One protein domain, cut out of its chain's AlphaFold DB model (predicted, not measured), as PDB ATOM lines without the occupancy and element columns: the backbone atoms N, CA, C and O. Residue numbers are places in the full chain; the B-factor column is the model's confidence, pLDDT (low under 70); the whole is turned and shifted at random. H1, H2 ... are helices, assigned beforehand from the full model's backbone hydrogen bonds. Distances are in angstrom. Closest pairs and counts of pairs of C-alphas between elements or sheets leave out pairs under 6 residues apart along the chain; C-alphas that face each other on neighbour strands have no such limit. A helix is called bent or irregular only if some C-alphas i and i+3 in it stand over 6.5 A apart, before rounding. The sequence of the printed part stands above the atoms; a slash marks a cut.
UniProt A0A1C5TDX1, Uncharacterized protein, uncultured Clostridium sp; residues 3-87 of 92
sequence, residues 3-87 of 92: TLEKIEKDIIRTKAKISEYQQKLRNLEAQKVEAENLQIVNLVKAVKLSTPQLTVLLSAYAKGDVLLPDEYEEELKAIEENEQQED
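AT A GLANCE: This is residues 3 to 87 of the 92 residues of an uncharacterized protein of uncultured Clostridium sp (UniProt A0A1C5TDX1). The model is a long, open hook: one very long straight helix, H1, makes the shaft, a short helix, H2, is set crosswise at its far end, and a third helix, H3, runs back toward the shaft's beginning with open space between it and H1. No helix touches another, and most of H1, residues 4 to 43, stands free. The printed part has 85 residues with three named helices, in the order H1, H2, H3, and no named strand; its class is all helix. It is extended, with a radius of gyration of the C-alphas of 23.0 A, and its C-alphas span 73 by 29 by 22 A, a rod whose length is made by H1.

HOW THE PARTS SIT: From the first printed residue, Thr 3, the backbone passes into H1, residues 4 to 46, whose N-to-C direction has an x component of -0.99. A tight link of 4 residues joins it to H2, residues 51 to 63, whose direction has a z component of -0.98. H1 and H2 are apart, with no C-alpha of the one within 8 A of the other. A short link of 6 residues joins H2 to H3, residues 70 to 87, whose direction has an x component of 0.99. H2 and H3 are apart, and H1 and H3 are apart too. Residues 59 to 64, of which 59 to 63 belong to H2, stand free, as do residues 77 to 87 of H3. In H1 and H2 every O i to N i+4 pair is within hydrogen-bond range; in H3 12 of 14 are.

IN THESE COORDINATES: H1 begins at C-alpha 4, at (62.189, 21.986, -12.000), and ends at C-alpha 46, at (0.670, 30.368, -1.645), 62.9 A from first to last C-alpha. H2 runs 18.5 A from Thr 51 to Lys 63. H3 runs 26.6 A from Asp 70 to Asp 87, and its last C-alpha is at (20.623, 26.652, -18.864). H3 is irregular, but only just: C-alphas 71 and 74 are 7.0 A apart, and its line is a rough one.

THE WHOLE: The two C-alphas farthest apart are those of Thr 3 and Asp 65, at 73.7 A, while the first and last printed C-alphas, of Thr 3 and Asp 87, are 44.7 A apart. The printed part has no cut and no long link. The mean pLDDT of the printed part is 88.7; H1 and H2 each have a mean of 92 and H3 one of 78. Confidence is low, under 70, at residues 84 to 87.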
ATOM      1  N   THR A   3      64.304  26.206 -10.744       81.06
ATOM      2  CA  THR A   3      64.550  24.766 -10.743       81.06
ATOM      3  C   THR A   3      63.244  24.015 -11.007       81.06
ATOM      4  O   THR A   3      62.176  24.480 -10.605       81.06
ATOM      5  N   LEU A   4      63.329  22.858 -11.671       86.19
ATOM      6  CA  LEU A   4      62.189  21.986 -12.000       86.19
ATOM      7  C   LEU A   4      61.249  21.765 -10.793       86.19
ATOM      8  O   LEU A   4      60.032  21.824 -10.928       86.19
ATOM      9  N   GLU A   5      61.822  21.639  -9.592       87.44
ATOM     10  CA  GLU A   5      61.094  21.482  -8.325       87.44
ATOM     11  C   GLU A   5      60.133  22.633  -7.991       87.44
ATOM     12  O   GLU A   5      59.095  22.412  -7.366       87.44
ATOM     13  N   LYS A   6      60.462  23.883  -8.355       88.50
ATOM     14  CA  LYS A   6      59.542  25.012  -8.131       88.50
ATOM     15  C   LYS A   6      58.312  24.886  -9.025       88.50
ATOM     16  O   LYS A   6      57.202  25.083  -8.544       88.50
ATOM     17  N   ILE A   7      58.518  24.493 -10.283       90.31
ATOM     18  CA  ILE A   7      57.436  24.275 -11.247       90.31
ATOM     19  C   ILE A   7      56.544  23.117 -10.780       90.31
ATOM     20  O   ILE A   7      55.325  23.262 -10.763       90.31
ATOM     21  N   GLU A   8      57.118  22.006 -10.309       90.88
ATOM     22  CA  GLU A   8      56.339  20.889  -9.749       90.88
ATOM     23  C   GLU A   8      55.503  21.298  -8.533       90.88
ATOM     24  O   GLU A   8      54.317  20.967  -8.454       90.88
ATOM     25  N   LYS A   9      56.080  22.066  -7.601       92.12
ATOM     26  CA  LYS A   9      55.340  22.571  -6.434       92.12
ATOM     27  C   LYS A   9      54.184  23.488  -6.835       92.12
ATOM     28  O   LYS A   9      53.101  23.386  -6.253       92.12
ATOM     29  N   ASP A  10      54.386  24.347  -7.828       92.56
ATOM     30  CA  ASP A  10      53.336  25.239  -8.322       92.56
ATOM     31  C   ASP A  10      52.234  24.473  -9.074       92.56
ATOM     32  O   ASP A  10      51.051  24.779  -8.897       92.56
ATOM     33  N   ILE A  11      52.578  23.412  -9.818       92.69
ATOM     34  CA  ILE A  11      51.598  22.498 -10.435       92.69
ATOM     35  C   ILE A  11      50.749  21.816  -9.361       92.69
ATOM     36  O   ILE A  11      49.521  21.805  -9.468       92.69
ATOM     37  N   ILE A  12      51.367  21.275  -8.306       94.00
ATOM     38  CA  ILE A  12      50.646  20.607  -7.211       94.00
ATOM     39  C   ILE A  12      49.692  21.587  -6.520       94.00
ATOM     40  O   ILE A  12      48.517  21.276  -6.323       94.00
ATOM     41  N   ARG A  13      50.165  22.800  -6.206       94.00
ATOM     42  CA  ARG A  13      49.337  23.843  -5.583       94.00
ATOM     43  C   ARG A  13      48.166  24.250  -6.479       94.00
ATOM     44  O   ARG A  13      47.061  24.462  -5.985       94.00
ATOM     45  N   THR A  14      48.396  24.349  -7.786       94.25
ATOM     46  CA  THR A  14      47.349  24.695  -8.754       94.25
ATOM     47  C   THR A  14      46.314  23.579  -8.868       94.25
ATOM     48  O   THR A  14      45.121  23.860  -8.804       94.25
ATOM     49  N   LYS A  15      46.735  22.308  -8.921       94.50
ATOM     50  CA  LYS A  15      45.817  21.155  -8.909       94.50
ATOM     51  C   LYS A  15      44.956  21.102  -7.645       94.50
ATOM     52  O   LYS A  15      43.762  20.818  -7.733       94.50
ATOM     53  N   ALA A  16      45.538  21.412  -6.486       94.25
ATOM     54  CA  ALA A  16      44.791  21.493  -5.232       94.25
ATOM     55  C   ALA A  16      43.708  22.585  -5.290       94.25
ATOM     56  O   ALA A  16      42.552  22.315  -4.973       94.25
ATOM     57  N   LYS A  17      44.050  23.782  -5.789       95.56
ATOM     58  CA  LYS A  17      43.080  24.874  -5.986       95.56
ATOM     59  C   LYS A  17      41.979  24.520  -6.982       95.56
ATOM     60  O   LYS A  17      40.824  24.834  -6.735       95.56
ATOM     61  N   ILE A  18      42.313  23.858  -8.091       95.81
ATOM     62  CA  ILE A  18      41.312  23.390  -9.063       95.81
ATOM     63  C   ILE A  18      40.329  22.438  -8.381       95.81
ATOM     64  O   ILE A  18      39.125  22.598  -8.538       95.81
ATOM     65  N   SER A  19      40.829  21.497  -7.579       95.00
ATOM     66  CA  SER A  19      39.975  20.537  -6.868       95.00
ATOM     67  C   SER A  19      39.035  21.235  -5.876       95.00
ATOM     68  O   SER A  19      37.860  20.882  -5.780       95.00
ATOM     69  N   GLU A  20      39.527  22.258  -5.172       95.44
ATOM     70  CA  GLU A  20      38.720  23.095  -4.277       95.44
ATOM     71  C   GLU A  20      37.632  23.861  -5.042       95.44
ATOM     72  O   GLU A  20      36.461  23.817  -4.661       95.44
ATOM     73  N   TYR A  21      37.986  24.505  -6.158       95.75
ATOM     74  CA  TYR A  21      37.015  25.214  -6.992       95.75
ATOM     75  C   TYR A  21      35.978  24.279  -7.606       95.75
ATOM     76  O   TYR A  21      34.802  24.619  -7.616       95.75
ATOM     77  N   GLN A  22      36.372  23.084  -8.042       94.31
ATOM     78  CA  GLN A  22      35.440  22.070  -8.535       94.31
ATOM     79  C   GLN A  22      34.471  21.603  -7.443       94.31
ATOM     80  O   GLN A  22      33.292  21.398  -7.713       94.31
ATOM     81  N   GLN A  23      34.937  21.447  -6.198       95.38
ATOM     82  CA  GLN A  23      34.043  21.139  -5.081       95.38
ATOM     83  C   GLN A  23      33.085  22.298  -4.789       95.38
ATOM     84  O   GLN A  23      31.904  22.068  -4.538       95.38
ATOM     85  N   LYS A  24      33.583  23.537  -4.833       95.25
ATOM     86  CA  LYS A  24      32.753  24.729  -4.655       95.25
ATOM     87  C   LYS A  24      31.695  24.847  -5.752       95.25
ATOM     88  O   LYS A  24      30.558  25.157  -5.427       95.25
ATOM     89  N   LEU A  25      32.054  24.561  -7.003       94.00
ATOM     90  CA  LEU A  25      31.131  24.551  -8.136       94.00
ATOM     91  C   LEU A  25      29.990  23.557  -7.899       94.00
ATOM     92  O   LEU A  25      28.842  23.976  -7.860       94.00
ATOM     93  N   ARG A  26      30.306  22.294  -7.582       94.69
ATOM     94  CA  ARG A  26      29.282  21.280  -7.261       94.69
ATOM     95  C   ARG A  26      28.357  21.703  -6.120       94.69
ATOM     96  O   ARG A  26      27.163  21.433  -6.150       94.69
ATOM     97  N   ASN A  27      28.905  22.358  -5.096       94.38
ATOM     98  CA  ASN A  27      28.099  22.855  -3.983       94.38
ATOM     99  C   ASN A  27      27.169  24.002  -4.412       94.38
ATOM    100  O   ASN A  27      26.042  24.064  -3.935       94.38
ATOM    101  N   LEU A  28      27.634  24.906  -5.278       94.44
ATOM    102  CA  LEU A  28      26.823  26.008  -5.802       94.44
ATOM    103  C   LEU A  28      25.716  25.498  -6.727       94.44
ATOM    104  O   LEU A  28      24.583  25.945  -6.600       94.44
ATOM    105  N   GLU A  29      26.016  24.530  -7.592       89.62
ATOM    106  CA  GLU A  29      25.023  23.857  -8.439       89.62
ATOM    107  C   GLU A  29      23.948  23.173  -7.587       89.62
ATOM    108  O   GLU A  29      22.756  23.367  -7.815       89.62
ATOM    109  N   ALA A  30      24.349  22.449  -6.537       92.12
ATOM    110  CA  ALA A  30      23.404  21.835  -5.607       92.12
ATOM    111  C   ALA A  30      22.527  22.879  -4.887       92.12
ATOM    112  O   ALA A  30      21.321  22.680  -4.757       92.12
ATOM    113  N   GLN A  31      23.110  24.005  -4.453       91.81
ATOM    114  CA  GLN A  31      22.362  25.102  -3.826       91.81
ATOM    115  C   GLN A  31      21.394  25.784  -4.795       91.81
ATOM    116  O   GLN A  31      20.294  26.143  -4.378       91.81
ATOM    117  N   LYS A  32      21.774  25.953  -6.070       91.38
ATOM    118  CA  LYS A  32      20.893  26.492  -7.118       91.38
ATOM    119  C   LYS A  32      19.642  25.621  -7.246       91.38
ATOM    120  O   LYS A  32      18.537  26.122  -7.064       91.38
ATOM    121  N   VAL A  33      19.832  24.313  -7.422       91.12
ATOM    122  CA  VAL A  33      18.729  23.347  -7.555       91.12
ATOM    123  C   VAL A  33      17.847  23.317  -6.304       91.12
ATOM    124  O   VAL A  33      16.621  23.259  -6.391       91.12
ATOM    125  N   GLU A  34      18.439  23.361  -5.108       92.50
ATOM    126  CA  GLU A  34      17.665  23.421  -3.862       92.50
ATOM    127  C   GLU A  34      16.832  24.710  -3.769       92.50
ATOM    128  O   GLU A  34      15.663  24.664  -3.376       92.50
ATOM    129  N   ALA A  35      17.401  25.852  -4.167       91.88
ATOM    130  CA  ALA A  35      16.708  27.134  -4.167       91.88
ATOM    131  C   ALA A  35      15.539  27.163  -5.165       91.88
ATOM    132  O   ALA A  35      14.454  27.614  -4.797       91.88
ATOM    133  N   GLU A  36      15.720  26.646  -6.382       90.25
ATOM    134  CA  GLU A  36      14.661  26.516  -7.397       90.25
ATOM    135  C   GLU A  36      13.516  25.627  -6.892       90.25
ATOM    136  O   GLU A  36      12.350  26.032  -6.889       90.25
ATOM    137  N   ASN A  37      13.842  24.460  -6.326       92.00
ATOM    138  CA  ASN A  37      12.850  23.566  -5.724       92.00
ATOM    139  C   ASN A  37      12.073  24.238  -4.584       92.00
ATOM    140  O   ASN A  37      10.857  24.068  -4.452       92.00
ATOM    141  N   LEU A  38      12.758  25.025  -3.749       93.81
ATOM    142  CA  LEU A  38      12.118  25.754  -2.660       93.81
ATOM    143  C   LEU A  38      11.172  26.846  -3.183       93.81
ATOM    144  O   LEU A  38      10.100  27.046  -2.604       93.81
ATOM    145  N   GLN A  39      11.534  27.532  -4.271       91.00
ATOM    146  CA  GLN A  39      10.657  28.508  -4.925       91.00
ATOM    147  C   GLN A  39       9.373  27.848  -5.436       91.00
ATOM    148  O   GLN A  39       8.286  28.331  -5.112       91.00
ATOM    149  N   ILE A  40       9.477  26.697  -6.110       90.12
ATOM    150  CA  ILE A  40       8.316  25.911  -6.565       90.12
ATOM    151  C   ILE A  40       7.400  25.569  -5.380       90.12
ATOM    152  O   ILE A  40       6.192  25.813  -5.414       90.12
ATOM    153  N   VAL A  41       7.968  25.066  -4.279       90.06
ATOM    154  CA  VAL A  41       7.197  24.733  -3.067       90.06
ATOM    155  C   VAL A  41       6.505  25.963  -2.474       90.06
ATOM    156  O   VAL A  41       5.370  25.861  -1.999       90.06
ATOM    157  N   ASN A  42       7.156  27.127  -2.480       89.19
ATOM    158  CA  ASN A  42       6.576  28.364  -1.956       89.19
ATOM    159  C   ASN A  42       5.411  28.869  -2.815       89.19
ATOM    160  O   ASN A  42       4.388  29.268  -2.250       89.19
ATOM    161  N   LEU A  43       5.523  28.789  -4.144       89.19
ATOM    162  CA  LEU A  43       4.424  29.101  -5.064       89.19
ATOM    163  C   LEU A  43       3.216  28.199  -4.788       89.19
ATOM    164  O   LEU A  43       2.109  28.688  -4.571       89.19
ATOM    165  N   VAL A  44       3.437  26.887  -4.669       88.56
ATOM    166  CA  VAL A  44       2.378  25.915  -4.351       88.56
ATOM    167  C   VAL A  44       1.726  26.204  -2.993       88.56
ATOM    168  O   VAL A  44       0.499  26.165  -2.864       88.56
ATOM    169  N   LYS A  45       2.520  26.539  -1.967       87.44
ATOM    170  CA  LYS A  45       2.002  26.899  -0.634       87.44
ATOM    171  C   LYS A  45       1.144  28.165  -0.657       87.44
ATOM    172  O   LYS A  45       0.187  28.244   0.116       87.44
ATOM    173  N   ALA A  46       1.447  29.134  -1.523       90.31
ATOM    174  CA  ALA A  46       0.670  30.368  -1.645       90.31
ATOM    175  C   ALA A  46      -0.778  30.112  -2.105       90.31
ATOM    176  O   ALA A  46      -1.690  30.814  -1.667       90.31
ATOM    177  N   VAL A  47      -1.004  29.053  -2.893       88.88
ATOM    178  CA  VAL A  47      -2.334  28.622  -3.368       88.88
ATOM    179  C   VAL A  47      -3.163  27.947  -2.256       88.88
ATOM    180  O   VAL A  47      -4.357  27.712  -2.420       88.88
ATOM    181  N   LYS A  48      -2.568  27.678  -1.080       89.75
ATOM    182  CA  LYS A  48      -3.237  27.104   0.109       89.75
ATOM    183  C   LYS A  48      -3.983  25.787  -0.163       89.75
ATOM    184  O   LYS A  48      -4.999  25.500   0.470       89.75
ATOM    185  N   LEU A  49      -3.467  24.965  -1.076       89.19
ATOM    186  CA  LEU A  49      -3.976  23.615  -1.327       89.19
ATOM    187  C   LEU A  49      -3.459  22.634  -0.268       89.19
ATOM    188  O   LEU A  49      -2.297  22.691   0.138       89.19
ATOM    189  N   SER A  50      -4.310  21.701   0.164       90.69
ATOM    190  CA  SER A  50      -3.851  20.575   0.989       90.69
ATOM    191  C   SER A  50      -3.060  19.567   0.147       90.69
ATOM    192  O   SER A  50      -3.299  19.423  -1.052       90.69
ATOM    193  N   THR A  51      -2.146  18.817   0.771       89.25
ATOM    194  CA  THR A  51      -1.326  17.812   0.071       89.25
ATOM    195  C   THR A  51      -2.158  16.804  -0.738       89.25
ATOM    196  O   THR A  51      -1.832  16.610  -1.906       89.25
ATOM    197  N   PRO A  52      -3.263  16.221  -0.220       93.06
ATOM    198  CA  PRO A  52      -4.092  15.311  -1.015       93.06
ATOM    199  C   PRO A  52      -4.739  15.986  -2.232       93.06
ATOM    200  O   PRO A  52      -4.812  15.382  -3.298       93.06
ATOM    201  N   GLN A  53      -5.182  17.242  -2.096       90.88
ATOM    202  CA  GLN A  53      -5.769  18.002  -3.207       90.88
ATOM    203  C   GLN A  53      -4.733  18.296  -4.290       90.88
ATOM    204  O   GLN A  53      -5.026  18.120  -5.469       90.88
ATOM    205  N   LEU A  54      -3.518  18.686  -3.895       92.56
ATOM    206  CA  LEU A  54      -2.414  18.894  -4.826       92.56
ATOM    207  C   LEU A  54      -2.079  17.605  -5.587       92.56
ATOM    208  O   LEU A  54      -1.941  17.637  -6.804       92.56
ATOM    209  N   THR A  55      -2.002  16.460  -4.901       92.06
ATOM    210  CA  THR A  55      -1.736  15.164  -5.549       92.06
ATOM    211  C   THR A  55      -2.800  14.815  -6.589       92.06
ATOM    212  O   THR A  55      -2.458  14.378  -7.690       92.06
ATOM    213  N   VAL A  56      -4.081  15.015  -6.264       94.94
ATOM    214  CA  VAL A  56      -5.183  14.767  -7.205       94.94
ATOM    215  C   VAL A  56      -5.111  15.724  -8.394       94.94
ATOM    216  O   VAL A  56      -5.222  15.267  -9.527       94.94
ATOM    217  N   LEU A  57      -4.867  17.015  -8.152       91.56
ATOM    218  CA  LEU A  57      -4.748  18.030  -9.198       91.56
ATOM    219  C   LEU A  57      -3.612  17.712 -10.176       91.56
ATOM    220  O   LEU A  57      -3.841  17.663 -11.379       91.56
ATOM    221  N   LEU A  58      -2.408  17.433  -9.666       92.75
ATOM    222  CA  LEU A  58      -1.253  17.079 -10.497       92.75
ATOM    223  C   LEU A  58      -1.498  15.784 -11.285       92.75
ATOM    224  O   LEU A  58      -1.113  15.681 -12.445       92.75
ATOM    225  N   SER A  59      -2.185  14.810 -10.680       92.75
ATOM    226  CA  SER A  59      -2.549  13.560 -11.359       92.75
ATOM    227  C   SER A  59      -3.581  13.773 -12.468       92.75
ATOM    228  O   SER A  59      -3.508  13.106 -13.495       92.75
ATOM    229  N   ALA A  60      -4.549  14.667 -12.261       93.94
ATOM    230  CA  ALA A  60      -5.552  15.026 -13.260       93.94
ATOM    231  C   ALA A  60      -4.917  15.814 -14.418       93.94
ATOM    232  O   ALA A  60      -5.182  15.513 -15.578       93.94
ATOM    233  N   TYR A  61      -4.006  16.743 -14.110       91.38
ATOM    234  CA  TYR A  61      -3.230  17.480 -15.110       91.38
ATOM    235  C   TYR A  61      -2.383  16.542 -15.981       91.38
ATOM    236  O   TYR A  61      -2.474  16.579 -17.202       91.38
ATOM    237  N   ALA A  62      -1.645  15.605 -15.373       91.31
ATOM    238  CA  ALA A  62      -0.836  14.626 -16.110       91.31
ATOM    239  C   ALA A  62      -1.663  13.684 -17.008       91.31
ATOM    240  O   ALA A  62      -1.145  13.142 -17.982       91.31
ATOM    241  N   LYS A  63      -2.942  13.469 -16.679       92.62
ATOM    242  CA  LYS A  63      -3.883  12.681 -17.492       92.62
ATOM    243  C   LYS A  63      -4.579  13.501 -18.581       92.62
ATOM    244  O   LYS A  63      -5.228  12.904 -19.434       92.62
ATOM    245  N   GLY A  64      -4.448  14.828 -18.556       89.44
ATOM    246  CA  GLY A  64      -5.155  15.743 -19.452       89.44
ATOM    247  C   GLY A  64      -6.599  16.048 -19.037       89.44
ATOM    248  O   GLY A  64      -7.329  16.665 -19.804       89.44
ATOM    249  N   ASP A  65      -7.018  15.648 -17.831       92.19
ATOM    250  CA  ASP A  65      -8.353  15.959 -17.291       92.19
ATOM    251  C   ASP A  65      -8.466  17.436 -16.856       92.19
ATOM    252  O   ASP A  65      -9.565  17.968 -16.690       92.19
ATOM    253  N   VAL A  66      -7.324  18.099 -16.650       89.06
ATOM    254  CA  VAL A  66      -7.195  19.532 -16.369       89.06
ATOM    255  C   VAL A  66      -6.230  20.113 -17.393       89.06
ATOM    256  O   VAL A  66      -5.114  19.617 -17.521       89.06
ATOM    257  N   LEU A  67      -6.651  21.165 -18.092       86.56
ATOM    258  CA  LEU A  67      -5.831  21.885 -19.064       86.56
ATOM    259  C   LEU A  67      -5.642  23.328 -18.607       86.56
ATOM    260  O   LEU A  67      -6.528  23.906 -17.969       86.56
ATOM    261  N   LEU A  68      -4.483  23.896 -18.937       84.44
ATOM    262  CA  LEU A  68      -4.317  25.340 -18.862       84.44
ATOM    263  C   LEU A  68      -5.256  25.991 -19.891       84.44
ATOM    264  O   LEU A  68      -5.351  25.484 -21.008       84.44
ATOM    265  N   PRO A  69      -5.952  27.085 -19.544       89.12
ATOM    266  CA  PRO A  69      -6.678  27.872 -20.532       89.12
ATOM    267  C   PRO A  69      -5.730  28.428 -21.603       89.12
ATOM    268  O   PRO A  69      -4.639  28.890 -21.263       89.12
ATOM    269  N   ASP A  70      -6.185  28.456 -22.858       85.88
ATOM    270  CA  ASP A  70      -5.412  28.908 -24.029       85.88
ATOM    271  C   ASP A  70      -4.795  30.309 -23.843       85.88
ATOM    272  O   ASP A  70      -3.707  30.596 -24.333       85.88
ATOM    273  N   GLU A  71      -5.468  31.173 -23.078       87.00
ATOM    274  CA  GLU A  71      -5.024  32.531 -22.734       87.00
ATOM    275  C   GLU A  71      -3.655  32.568 -22.026       87.00
ATOM    276  O   GLU A  71      -2.963  33.581 -22.092       87.00
ATOM    277  N   TYR A  72      -3.252  31.472 -21.375       87.12
ATOM    278  CA  TYR A  72      -1.977  31.351 -20.664       87.12
ATOM    279  C   TYR A  72      -0.895  30.612 -21.464       87.12
ATOM    280  O   TYR A  72       0.242  30.534 -21.002       87.12
ATOM    281  N   GLU A  73      -1.190  30.077 -22.655       84.56
ATOM    282  CA  GLU A  73      -0.186  29.355 -23.455       84.56
ATOM    283  C   GLU A  73       0.957  30.259 -23.928       84.56
ATOM    284  O   GLU A  73       2.110  29.829 -23.981       84.56
ATOM    285  N   GLU A  74       0.652  31.505 -24.295       84.31
ATOM    286  CA  GLU A  74       1.664  32.474 -24.732       84.31
ATOM    287  C   GLU A  74       2.588  32.876 -23.575       84.31
ATOM    288  O   GLU A  74       3.800  32.987 -23.759       84.31
ATOM    289  N   GLU A  75       2.031  33.026 -22.372       86.06
ATOM    290  CA  GLU A  75       2.795  33.308 -21.155       86.06
ATOM    291  C   GLU A  75       3.674  32.113 -20.762       86.06
ATOM    292  O   GLU A  75       4.844  32.294 -20.432       86.06
ATOM    293  N   LEU A  76       3.153  30.886 -20.884       85.00
ATOM    294  CA  LEU A  76       3.911  29.662 -20.619       85.00
ATOM    295  C   LEU A  76       5.104  29.519 -21.575       85.00
ATOM    296  O   LEU A  76       6.222  29.285 -21.123       85.00
ATOM    297  N   LYS A  77       4.893  29.743 -22.881       85.81
ATOM    298  CA  LYS A  77       5.972  29.724 -23.886       85.81
ATOM    299  C   LYS A  77       7.049  30.760 -23.584       85.81
ATOM    300  O   LYS A  77       8.231  30.450 -23.669       85.81
ATOM    301  N   ALA A  78       6.655  31.971 -23.185       86.38
ATOM    302  CA  ALA A  78       7.609  33.014 -22.820       86.38
ATOM    303  C   ALA A  78       8.445  32.642 -21.579       86.38
ATOM    304  O   ALA A  78       9.620  32.998 -21.503       86.38
ATOM    305  N   ILE A  79       7.867  31.931 -20.606       85.00
ATOM    306  CA  ILE A  79       8.596  31.434 -19.428       85.00
ATOM    307  C   ILE A  79       9.577  30.325 -19.834       85.00
ATOM    308  O   ILE A  79      10.760  30.416 -19.512       85.00
ATOM    309  N   GLU A  80       9.119  29.333 -20.604       82.81
ATOM    310  CA  GLU A  80       9.947  28.211 -21.072       82.81
ATOM    311  C   GLU A  80      11.131  28.671 -21.946       82.81
ATOM    312  O   GLU A  80      12.237  28.139 -21.829       82.81
ATOM    313  N   GLU A  81      10.936  29.686 -22.797       80.50
ATOM    314  CA  GLU A  81      12.008  30.276 -23.613       80.50
ATOM    315  C   GLU A  81      13.090  30.967 -22.766       80.50
ATOM    316  O   GLU A  81      14.273  30.904 -23.110       80.50
ATOM    317  N   ASN A  82      12.712  31.605 -21.651       75.62
ATOM    318  CA  ASN A  82      13.669  32.235 -20.737       75.62
ATOM    319  C   ASN A  82      14.461  31.192 -19.933       75.62
ATOM    320  O   ASN A  82      15.676  31.329 -19.792       75.62
ATOM    321  N   GLU A  83      13.814  30.122 -19.461       71.38
ATOM    322  CA  GLU A  83      14.491  29.039 -18.728       71.38
ATOM    323  C   GLU A  83      15.544  28.320 -19.595       71.38
ATOM    324  O   GLU A  83      16.641  28.015 -19.123       71.38
ATOM    325  N   GLN A  84      15.269  28.120 -20.890       65.12
ATOM    326  CA  GLN A  84      16.228  27.513 -21.827       65.12
ATOM    327  C   GLN A  84      17.467  28.388 -22.085       65.12
ATOM    328  O   GLN A  84      18.554  27.864 -22.336       65.12
ATOM    329  N   GLN A  85      17.332  29.715 -22.014       60.56
ATOM    330  CA  GLN A  85      18.469  30.632 -22.149       60.56
ATOM    331  C   GLN A  85      19.365  30.629 -20.905       60.56
ATOM    332  O   GLN A  85      20.581  30.766 -21.036       60.56
ATOM    333  N   GLU A  86      18.801  30.440 -19.710       58.41
ATOM    334  CA  GLU A  86      19.588  30.365 -18.473       58.41
ATOM    335  C   GLU A  86      20.405  29.067 -18.366       58.41
ATOM    336  O   GLU A  86      21.535  29.107 -17.874       58.41
ATOM    337  N   ASP A  87      19.896  27.935 -18.866       54.75
ATOM    338  CA  ASP A  87      20.623  26.652 -18.864       54.75
ATOM    339  C   ASP A  87      21.662  26.553 -20.004       54.75
ATOM    340  O   ASP A  87      22.743  25.988 -19.837       54.75
TER     341      ASP A  87